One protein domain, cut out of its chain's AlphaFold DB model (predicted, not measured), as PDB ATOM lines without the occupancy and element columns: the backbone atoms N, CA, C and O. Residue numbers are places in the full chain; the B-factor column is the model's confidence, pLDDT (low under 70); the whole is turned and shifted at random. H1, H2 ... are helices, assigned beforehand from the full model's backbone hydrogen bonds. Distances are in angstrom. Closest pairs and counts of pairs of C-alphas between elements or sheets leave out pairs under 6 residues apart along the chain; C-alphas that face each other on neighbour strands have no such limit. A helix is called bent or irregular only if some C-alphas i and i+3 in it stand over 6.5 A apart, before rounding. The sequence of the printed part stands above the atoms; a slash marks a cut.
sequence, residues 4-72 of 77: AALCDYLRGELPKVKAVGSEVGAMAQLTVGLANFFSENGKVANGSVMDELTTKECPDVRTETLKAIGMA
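What this domain is: This is residues 4 to 72 of the 77 residues of an uncharacterized protein of Asanoa ishikariensis (UniProt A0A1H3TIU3). A compact body of four helices in which H1 and H2 make a helical hairpin, and H4 packs along H1 as well, running the same way as H1. The short helix H3 meets residues 4 to 7 of H1 at a corner, about perpendicular to it, and a single residue joins H3 to H4, which folds back from it in a V. The printed part has 69 residues with four named helices, H1, H2, H3 and H4 in that order along the chain, and no named strand; the class is all helix. The whole is compact, with a radius of gyration of the C-alphas of 11.0 A, and its outline is rounded, with spans of 29 by 23 by 19 A.

Where its parts are: H1 is residues 4 to 19, 23.6 A from first to last C-alpha, beginning at C-alpha 4 at (243.659, 102.024, 208.862). It has a kink of 36 degrees near residue 13 and is irregular, but only just: C-alphas 12 and 15 are 6.9 A apart. H2, the longest helix, is residues 23 to 41 and 26.1 A long, ending at C-alpha 41 at (250.264, 106.139, 218.307). H3 is residues 47 to 57, 15.2 A long. H4 is residues 59 to 68, 14.1 A long, ending at C-alpha 68 at (230.983, 92.728, 221.615).

How they stand to each other: H1 and H2 form a hairpin: they touch, closest at the C-alphas of Val 17 and Ala 26, 4.8 A apart, at a shallow tilt of 31 degrees, opposite ways. H1 touches H3 with residues 4 to 7 alone, closest at the C-alphas of Cys 7 and Thr 54, 6.4 A apart, and their lines are about perpendicular at 76 degrees. H1 and H4 touch, closest at the C-alphas of Lys 18 and Ala 68, 5.8 A apart, at a shallow tilt of 31 degrees, the same way. H2 and H3 are apart. H2 only just touches H4, with 3 pairs of C-alphas within 8 A and with residues 23 to 27 of H2 alone; the closest C-alphas, of Glu 23 and Ala 68, are 6.4 A apart, and the helices run opposite ways at a steep tilt of 49 degrees. H3 and H4 touch, closest at the C-alphas of Thr 54 and Arg 62, 5.8 A apart, at a steep tilt of 45 degrees, opposite ways. In H2 and H4 every O i to N i+4 pair is within hydrogen-bond range; in H1 10 of 12 are, and in H3 6 of 7.

The domain as a whole: The two C-alphas farthest apart are those of Gly 21 and Gly 42, at 30.1 A. The C-alphas of Ala 4 and Ala 72, the first and last printed residues, are 20.8 A apart. The printed part has no cut, and the links H1 to H2, H2 to H3 and H3 to H4 are tight. The mean pLDDT of the printed part is 93.5; residues 44 to 45, in the link from H2 to H3, are under 70.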
ATOM      1  N   ALA A   4     243.161 103.379 209.086       93.12
ATOM      2  CA  ALA A   4     243.659 102.024 208.862       93.12
ATOM      3  C   ALA A   4     244.341 101.435 210.107       93.12
ATOM      4  O   ALA A   4     244.020 100.320 210.501       93.12
ATOM      5  N   ALA A   5     245.202 102.204 210.789       92.94
ATOM      6  CA  ALA A   5     245.882 101.731 211.996       92.94
ATOM      7  C   ALA A   5     244.898 101.411 213.135       92.94
ATOM      8  O   ALA A   5     245.066 100.414 213.834       92.94
ATOM      9  N   LEU A   6     243.853 102.228 213.306       94.00
ATOM     10  CA  LEU A   6     242.793 101.953 214.277       94.00
ATOM     11  C   LEU A   6     242.006 100.689 213.900       94.00
ATOM     12  O   LEU A   6     241.738  99.854 214.757       94.00
ATOM     13  N   CYS A   7     241.664 100.520 212.625       96.19
ATOM     14  CA  CYS A   7     240.969  99.330 212.145       96.19
ATOM     15  C   CYS A   7     241.799  98.051 212.308       96.19
ATOM     16  O   CYS A   7     241.269  97.035 212.751       96.19
ATOM     17  N   ASP A   8     243.095  98.094 211.998       97.06
ATOM     18  CA  ASP A   8     244.014  96.969 212.192       97.06
ATOM     19  C   ASP A   8     244.118  96.593 213.673       97.06
ATOM     20  O   ASP A   8     244.024  95.415 214.026       97.06
ATOM     21  N   TYR A   9     244.233  97.601 214.543       96.44
ATOM     22  CA  TYR A   9     244.225  97.411 215.987       96.44
ATOM     23  C   TYR A   9     242.931  96.733 216.462       96.44
ATOM     24  O   TYR A   9     242.985  95.691 217.114       96.44
ATOM     25  N   LEU A  10     241.766  97.264 216.074       97.31
ATOM     26  CA  LEU A  10     240.469  96.700 216.449       97.31
ATOM     27  C   LEU A  10     240.298  95.263 215.941       97.31
ATOM     28  O   LEU A  10     239.811  94.417 216.686       97.31
ATOM     29  N   ARG A  11     240.756  94.941 214.720       98.12
ATOM     30  CA  ARG A  11     240.743  93.556 214.211       98.12
ATOM     31  C   ARG A  11     241.575  92.615 215.078       98.12
ATOM     32  O   ARG A  11     241.139  91.496 215.337       98.12
ATOM     33  N   GLY A  12     242.752  93.054 215.519       97.69
ATOM     34  CA  GLY A  12     243.616  92.269 216.404       97.69
ATOM     35  C   GLY A  12     243.063  92.120 217.824       97.69
ATOM     36  O   GLY A  12     243.281  91.093 218.469       97.69
ATOM     37  N   GLU A  13     242.330  93.121 218.310       96.56
ATOM     38  CA  GLU A  13     241.793  93.144 219.673       96.56
ATOM     39  C   GLU A  13     240.450  92.403 219.793       96.56
ATOM     40  O   GLU A  13     240.163  91.793 220.824       96.56
ATOM     41  N   LEU A  14     239.653  92.370 218.721       96.62
ATOM     42  CA  LEU A  14     238.303  91.808 218.708       96.62
ATOM     43  C   LEU A  14     238.195  90.358 219.231       96.62
ATOM     44  O   LEU A  14     237.264  90.088 219.993       96.62
ATOM     45  N   PRO A  15     239.106  89.412 218.913       97.25
ATOM     46  CA  PRO A  15     239.064  88.073 219.503       97.25
ATOM     47  C   PRO A  15     239.217  88.085 221.028       97.25
ATOM     48  O   PRO A  15     238.548  87.312 221.710       97.25
ATOM     49  N   LYS A  16     240.055  88.977 221.574       96.44
ATOM     50  CA  LYS A  16     240.261  89.107 223.024       96.44
ATOM     51  C   LYS A  16     239.024  89.689 223.692       96.44
ATOM     52  O   LYS A  16     238.571  89.146 224.690       96.44
ATOM     53  N   VAL A  17     238.442  90.732 223.093       96.69
ATOM     54  CA  VAL A  17     237.191  91.360 223.554       96.69
ATOM     55  C   VAL A  17     236.062  90.326 223.601       96.69
ATOM     56  O   VAL A  17     235.403  90.178 224.628       96.69
ATOM     57  N   LYS A  18     235.886  89.533 222.535       95.56
ATOM     58  CA  LYS A  18     234.871  88.465 222.478       95.56
ATOM     59  C   LYS A  18     235.118  87.343 223.491       95.56
ATOM     60  O   LYS A  18     234.157  86.770 223.998       95.56
ATOM     61  N   ALA A  19     236.377  87.030 223.800       96.94
ATOM     62  CA  ALA A  19     236.729  85.970 224.744       96.94
ATOM     63  C   ALA A  19     236.383  86.304 226.208       96.94
ATOM     64  O   ALA A  19     236.293  85.385 227.019       96.94
ATOM     65  N   VAL A  20     236.160  87.581 226.555       96.25
ATOM     66  CA  VAL A  20     235.811  87.985 227.930       96.25
ATOM     67  C   VAL A  20     234.449  87.430 228.371       96.25
ATOM     68  O   VAL A  20     234.261  87.122 229.546       96.25
ATOM     69  N   GLY A  21     233.492  87.288 227.447       86.25
ATOM     70  CA  GLY A  21     232.180  86.684 227.726       86.25
ATOM     71  C   GLY A  21     231.211  87.536 228.565       86.25
ATOM     72  O   GLY A  21     230.130  87.061 228.902       86.25
ATOM     73  N   SER A  22     231.564  88.784 228.886       94.19
ATOM     74  CA  SER A  22     230.715  89.779 229.560       94.19
ATOM     75  C   SER A  22     230.851  91.119 228.849       94.19
ATOM     76  O   SER A  22     231.975  91.545 228.611       94.19
ATOM     77  N   GLU A  23     229.739  91.802 228.564       94.00
ATOM     78  CA  GLU A  23     229.747  93.112 227.888       94.00
ATOM     79  C   GLU A  23     230.571  94.151 228.661       94.00
ATOM     80  O   GLU A  23     231.454  94.788 228.095       94.00
ATOM     81  N   VAL A  24     230.378  94.250 229.983       94.38
ATOM     82  CA  VAL A  24     231.129  95.189 230.839       94.38
ATOM     83  C   VAL A  24     232.621  94.846 230.868       94.38
ATOM     84  O   VAL A  24     233.469  95.736 230.807       94.38
ATOM     85  N   GLY A  25     232.963  93.557 230.941       96.31
ATOM     86  CA  GLY A  25     234.360  93.121 230.908       96.31
ATOM     87  C   GLY A  25     235.017  93.358 229.545       96.31
ATOM     88  O   GLY A  25     236.168  93.779 229.478       96.31
ATOM     89  N   ALA A  26     234.281  93.119 228.462       97.19
ATOM     90  CA  ALA A  26     234.710  93.346 227.088       97.19
ATOM     91  C   ALA A  26     234.941  94.840 226.815       97.19
ATOM     92  O   ALA A  26     235.961  95.207 226.229       97.19
ATOM     93  N   MET A  27     234.044  95.697 227.309       96.00
ATOM     94  CA  MET A  27     234.207  97.149 227.310       96.00
ATOM     95  C   MET A  27     235.484  97.549 228.053       96.00
ATOM     96  O   MET A  27     236.329  98.225 227.479       96.00
ATOM     97  N   ALA A  28     235.683  97.078 229.289       95.56
ATOM     98  CA  ALA A  28     236.879  97.401 230.069       95.56
ATOM     99  C   ALA A  28     238.179  96.952 229.373       95.56
ATOM    100  O   ALA A  28     239.136  97.724 229.303       95.56
ATOM    101  N   GLN A  29     238.200  95.738 228.811       96.00
ATOM    102  CA  GLN A  29     239.315  95.219 228.011       96.00
ATOM    103  C   GLN A  29     239.625  96.147 226.830       96.00
ATOM    104  O   GLN A  29     240.781  96.524 226.629       96.00
ATOM    105  N   LEU A  30     238.598  96.533 226.069       96.31
ATOM    106  CA  LEU A  30     238.757  97.405 224.912       96.31
ATOM    107  C   LEU A  30     239.237  98.804 225.318       96.31
ATOM    108  O   LEU A  30     240.164  99.317 224.700       96.31
ATOM    109  N   THR A  31     238.660  99.410 226.358       94.56
ATOM    110  CA  THR A  31     239.048 100.748 226.832       94.56
ATOM    111  C   THR A  31     240.509 100.780 227.279       94.56
ATOM    112  O   THR A  31     241.245 101.691 226.900       94.56
ATOM    113  N   VAL A  32     240.967  99.769 228.027       93.94
ATOM    114  CA  VAL A  32     242.381  99.647 228.429       93.94
ATOM    115  C   VAL A  32     243.280  99.478 227.205       93.94
ATOM    116  O   VAL A  32     244.313 100.139 227.092       93.94
ATOM    117  N   GLY A  33     242.885  98.618 226.268       94.50
ATOM    118  CA  GLY A  33     243.632  98.391 225.041       94.50
ATOM    119  C   GLY A  33     243.759  99.653 224.181       94.50
ATOM    120  O   GLY A  33     244.861  99.996 223.749       94.50
ATOM    121  N   LEU A  34     242.657 100.381 223.989       94.19
ATOM    122  CA  LEU A  34     242.623 101.645 223.258       94.19
ATOM    123  C   LEU A  34     243.496 102.699 223.935       94.19
ATOM    124  O   LEU A  34     244.261 103.372 223.250       94.19
ATOM    125  N   ALA A  35     243.432 102.825 225.264       91.50
ATOM    126  CA  ALA A  35     244.278 103.758 226.004       91.50
ATOM    127  C   ALA A  35     245.773 103.503 225.738       91.50
ATOM    128  O   ALA A  35     246.516 104.446 225.453       91.50
ATOM    129  N   ASN A  36     246.197 102.235 225.747       92.25
ATOM    130  CA  ASN A  36     247.571 101.850 225.413       92.25
ATOM    131  C   ASN A  36     247.906 102.143 223.945       92.25
ATOM    132  O   ASN A  36     248.909 102.793 223.658       92.25
ATOM    133  N   PHE A  37     247.038 101.734 223.018       92.88
ATOM    134  CA  PHE A  37     247.222 101.962 221.586       92.88
ATOM    135  C   PHE A  37     247.382 103.451 221.258       92.88
ATOM    136  O   PHE A  37     248.297 103.830 220.524       92.88
ATOM    137  N   PHE A  38     246.534 104.310 221.827       90.81
ATOM    138  CA  PHE A  38     246.635 105.751 221.638       90.81
ATOM    139  C   PHE A  38     247.922 106.305 222.242       90.81
ATOM    140  O   PHE A  38     248.629 107.019 221.540       90.81
ATOM    141  N   SER A  39     248.283 105.923 223.471       88.69
ATOM    142  CA  SER A  39     249.547 106.338 224.103       88.69
ATOM    143  C   SER A  39     250.766 106.114 223.190       88.69
ATOM    144  O   SER A  39     251.644 106.970 223.096       88.69
ATOM    145  N   GLU A  40     250.781 105.006 222.444       88.88
ATOM    146  CA  GLU A  40     251.860 104.651 221.515       88.88
ATOM    147  C   GLU A  40     251.751 105.325 220.131       88.88
ATOM    148  O   GLU A  40     252.762 105.517 219.457       88.88
ATOM    149  N   ASN A  41     250.544 105.703 219.687       83.38
ATOM    150  CA  ASN A  41     250.264 106.139 218.307       83.38
ATOM    151  C   ASN A  41     249.808 107.611 218.169       83.38
ATOM    152  O   ASN A  41     249.474 108.071 217.062       83.38
ATOM    153  N   GLY A  42     249.806 108.372 219.268       76.69
ATOM    154  CA  GLY A  42     249.532 109.810 219.305       76.69
ATOM    155  C   GLY A  42     248.308 110.185 220.145       76.69
ATOM    156  O   GLY A  42     248.031 109.605 221.182       76.69
ATOM    157  N   LYS A  43     247.569 111.230 219.761       73.38
ATOM    158  CA  LYS A  43     246.424 111.673 220.575       73.38
ATOM    159  C   LYS A  43     245.326 110.610 220.640       73.38
ATOM    160  O   LYS A  43     244.955 110.046 219.611       73.38
ATOM    161  N   VAL A  44     244.760 110.459 221.840       65.69
ATOM    162  CA  VAL A  44     243.498 109.755 222.091       65.69
ATOM    163  C   VAL A  44     242.436 110.316 221.152       65.69
ATOM    164  O   VAL A  44     242.165 111.521 221.169       65.69
ATOM    165  N   ALA A  45     241.873 109.466 220.295       67.44
ATOM    166  CA  ALA A  45     240.732 109.872 219.496       67.44
ATOM    167  C   ALA A  45     239.508 109.942 220.413       67.44
ATOM    168  O   ALA A  45     239.239 109.018 221.174       67.44
ATOM    169  N   ASN A  46     238.768 111.046 220.326       85.56
ATOM    170  CA  ASN A  46     237.408 111.112 220.851       85.56
ATOM    171  C   ASN A  46     236.597 109.955 220.232       85.56
ATOM    172  O   ASN A  46     236.742 109.690 219.037       85.56
ATOM    173  N   GLY A  47     235.745 109.292 221.013       91.12
ATOM    174  CA  GLY A  47     234.883 108.215 220.533       91.12
ATOM    175  C   GLY A  47     234.085 108.566 219.269       91.12
ATOM    176  O   GLY A  47     234.025 107.757 218.346       91.12
ATOM    177  N   SER A  48     233.596 109.806 219.126       93.00
ATOM    178  CA  SER A  48     232.944 110.251 217.878       93.00
ATOM    179  C   SER A  48     233.884 110.218 216.667       93.00
ATOM    180  O   SER A  48     233.483 109.846 215.568       93.00
ATOM    181  N   VAL A  49     235.158 110.568 216.859       91.88
ATOM    182  CA  VAL A  49     236.174 110.502 215.796       91.88
ATOM    183  C   VAL A  49     236.473 109.048 215.445       91.88
ATOM    184  O   VAL A  49     236.624 108.721 214.270       91.88
ATOM    185  N   MET A  50     236.529 108.154 216.436       94.25
ATOM    186  CA  MET A  50     236.680 106.721 216.174       94.25
ATOM    187  C   MET A  50     235.516 106.179 215.345       94.25
ATOM    188  O   MET A  50     235.748 105.427 214.399       94.25
ATOM    189  N   ASP A  51     234.284 106.585 215.651       95.62
ATOM    190  CA  ASP A  51     233.113 106.211 214.861       95.62
ATOM    191  C   ASP A  51     233.218 106.682 213.413       95.62
ATOM    192  O   ASP A  51     233.002 105.884 212.502       95.62
ATOM    193  N   GLU A  52     233.595 107.938 213.173       94.44
ATOM    194  CA  GLU A  52     233.764 108.461 211.814       94.44
ATOM    195  C   GLU A  52     234.838 107.707 211.023       94.44
ATOM    196  O   GLU A  52     234.623 107.361 209.857       94.44
ATOM    197  N   LEU A  53     235.992 107.446 211.649       93.62
ATOM    198  CA  LEU A  53     237.113 106.750 211.016       93.62
ATOM    199  C   LEU A  53     236.737 105.306 210.675       93.62
ATOM    200  O   LEU A  53     236.917 104.863 209.544       93.62
ATOM    201  N   THR A  54     236.179 104.580 211.642       95.94
ATOM    202  CA  THR A  54     235.895 103.147 211.495       95.94
ATOM    203  C   THR A  54     234.653 102.876 210.650       95.94
ATOM    204  O   THR A  54     234.622 101.875 209.943       95.94
ATOM    205  N   THR A  55     233.666 103.780 210.620       96.75
ATOM    206  CA  THR A  55     232.498 103.661 209.721       96.75
ATOM    207  C   THR A  55     232.909 103.686 208.250       96.75
ATOM    208  O   THR A  55     232.312 102.988 207.434       96.75
ATOM    209  N   LYS A  56     233.921 104.487 207.896       93.56
ATOM    210  CA  LYS A  56     234.404 104.609 206.513       93.56
ATOM    211  C   LYS A  56     235.397 103.509 206.143       93.56
ATOM    212  O   LYS A  56     235.339 103.002 205.030       93.56
ATOM    213  N   GLU A  57     236.295 103.168 207.060       97.50
ATOM    214  CA  GLU A  57     237.445 102.302 206.776       97.50
ATOM    215  C   GLU A  57     237.171 100.811 207.043       97.50
ATOM    216  O   GLU A  57     237.636  99.952 206.299       97.50
ATOM    217  N   CYS A  58     236.427 100.482 208.104       97.88
ATOM    218  CA  CYS A  58     236.177  99.101 208.532       97.88
ATOM    219  C   CYS A  58     234.805  98.936 209.223       97.88
ATOM    220  O   CYS A  58     234.734  98.621 210.418       97.88
ATOM    221  N   PRO A  59     233.691  99.168 208.505       97.94
ATOM    222  CA  PRO A  59     232.354  99.175 209.102       97.94
ATOM    223  C   PRO A  59     231.964  97.835 209.744       97.94
ATOM    224  O   PRO A  59     231.278  97.818 210.762       97.94
ATOM    225  N   ASP A  60     232.434  96.719 209.191       97.75
ATOM    226  CA  ASP A  60     232.266  95.370 209.735       97.75
ATOM    227  C   ASP A  60     232.941  95.222 211.107       97.75
ATOM    228  O   ASP A  60     232.296  94.853 212.090       97.75
ATOM    229  N   VAL A  61     234.217  95.607 211.201       97.81
ATOM    230  CA  VAL A  61     235.005  95.553 212.441       97.81
ATOM    231  C   VAL A  61     234.406  96.474 213.496       97.81
ATOM    232  O   VAL A  61     234.296  96.082 214.660       97.81
ATOM    233  N   ARG A  62     233.971  97.675 213.093       97.44
ATOM    234  CA  ARG A  62     233.252  98.611 213.963       97.44
ATOM    235  C   ARG A  62     232.020  97.942 214.561       97.44
ATOM    236  O   ARG A  62     231.878  97.903 215.781       97.44
ATOM    237  N   THR A  63     231.139  97.414 213.714       98.31
ATOM    238  CA  THR A  63     229.881  96.801 214.150       98.31
ATOM    239  C   THR A  63     230.122  95.615 215.073       98.31
ATOM    240  O   THR A  63     229.460  95.503 216.103       98.31
ATOM    241  N   GLU A  64     231.078  94.744 214.754       97.75
ATOM    242  CA  GLU A  64     231.382  93.599 215.611       97.75
ATOM    243  C   GLU A  64     231.996  94.003 216.952       97.75
ATOM    244  O   GLU A  64     231.669  93.394 217.971       97.75
ATOM    245  N   THR A  65     232.850  95.029 216.968       97.50
ATOM    246  CA  THR A  65     233.458  95.548 218.200       97.50
ATOM    247  C   THR A  65     232.397  96.150 219.112       97.50
ATOM    248  O   THR A  65     232.298  95.755 220.270       97.50
ATOM    249  N   LEU A  66     231.562  97.048 218.581       97.88
ATOM    250  CA  LEU A  66     230.484  97.700 219.328       97.88
ATOM    251  C   LEU A  66     229.485  96.680 219.884       97.88
ATOM    252  O   LEU A  66     229.121  96.735 221.056       97.88
ATOM    253  N   LYS A  67     229.134  95.667 219.082       97.00
ATOM    254  CA  LYS A  67     228.307  94.550 219.541       97.00
ATOM    255  C   LYS A  67     228.968  93.764 220.676       97.00
ATOM    256  O   LYS A  67     228.277  93.367 221.605       97.00
ATOM    257  N   ALA A  68     230.275  93.509 220.602       96.50
ATOM    258  CA  ALA A  68     230.983  92.728 221.615       96.50
ATOM    259  C   ALA A  68     231.068  93.442 222.976       96.50
ATOM    260  O   ALA A  68     231.137  92.771 224.002       96.50
ATOM    261  N   ILE A  69     231.037  94.776 222.984       96.31
ATOM    262  CA  ILE A  69     231.063  95.596 224.205       96.31
ATOM    263  C   ILE A  69     229.674  96.098 224.635       96.31
ATOM    264  O   ILE A  69     229.577  96.820 225.621       96.31
ATOM    265  N   GLY A  70     228.606  95.737 223.912       95.88
ATOM    266  CA  GLY A  70     227.232  96.132 224.243       95.88
ATOM    267  C   GLY A  70     226.912  97.615 224.006       95.88
ATOM    268  O   GLY A  70     226.042  98.159 224.680       95.88
ATOM    269  N   MET A  71     227.597  98.280 223.070       95.81
ATOM    270  CA  MET A  71     227.441  99.718 222.800       95.81
ATOM    271  C   MET A  71     226.941 100.001 221.385       95.81
ATOM    272  O   MET A  71     227.090  99.181 220.477       95.81
ATOM    273  N   ALA A  72     226.376 101.192 221.178       96.12
ATOM    274  CA  ALA A  72     225.955 101.654 219.852       96.12
ATOM    275  C   ALA A  72     227.011 102.538 219.163       96.12
ATOM    276  O   ALA A  72     226.995 102.708 217.935       96.12
TER     277      ALA A  72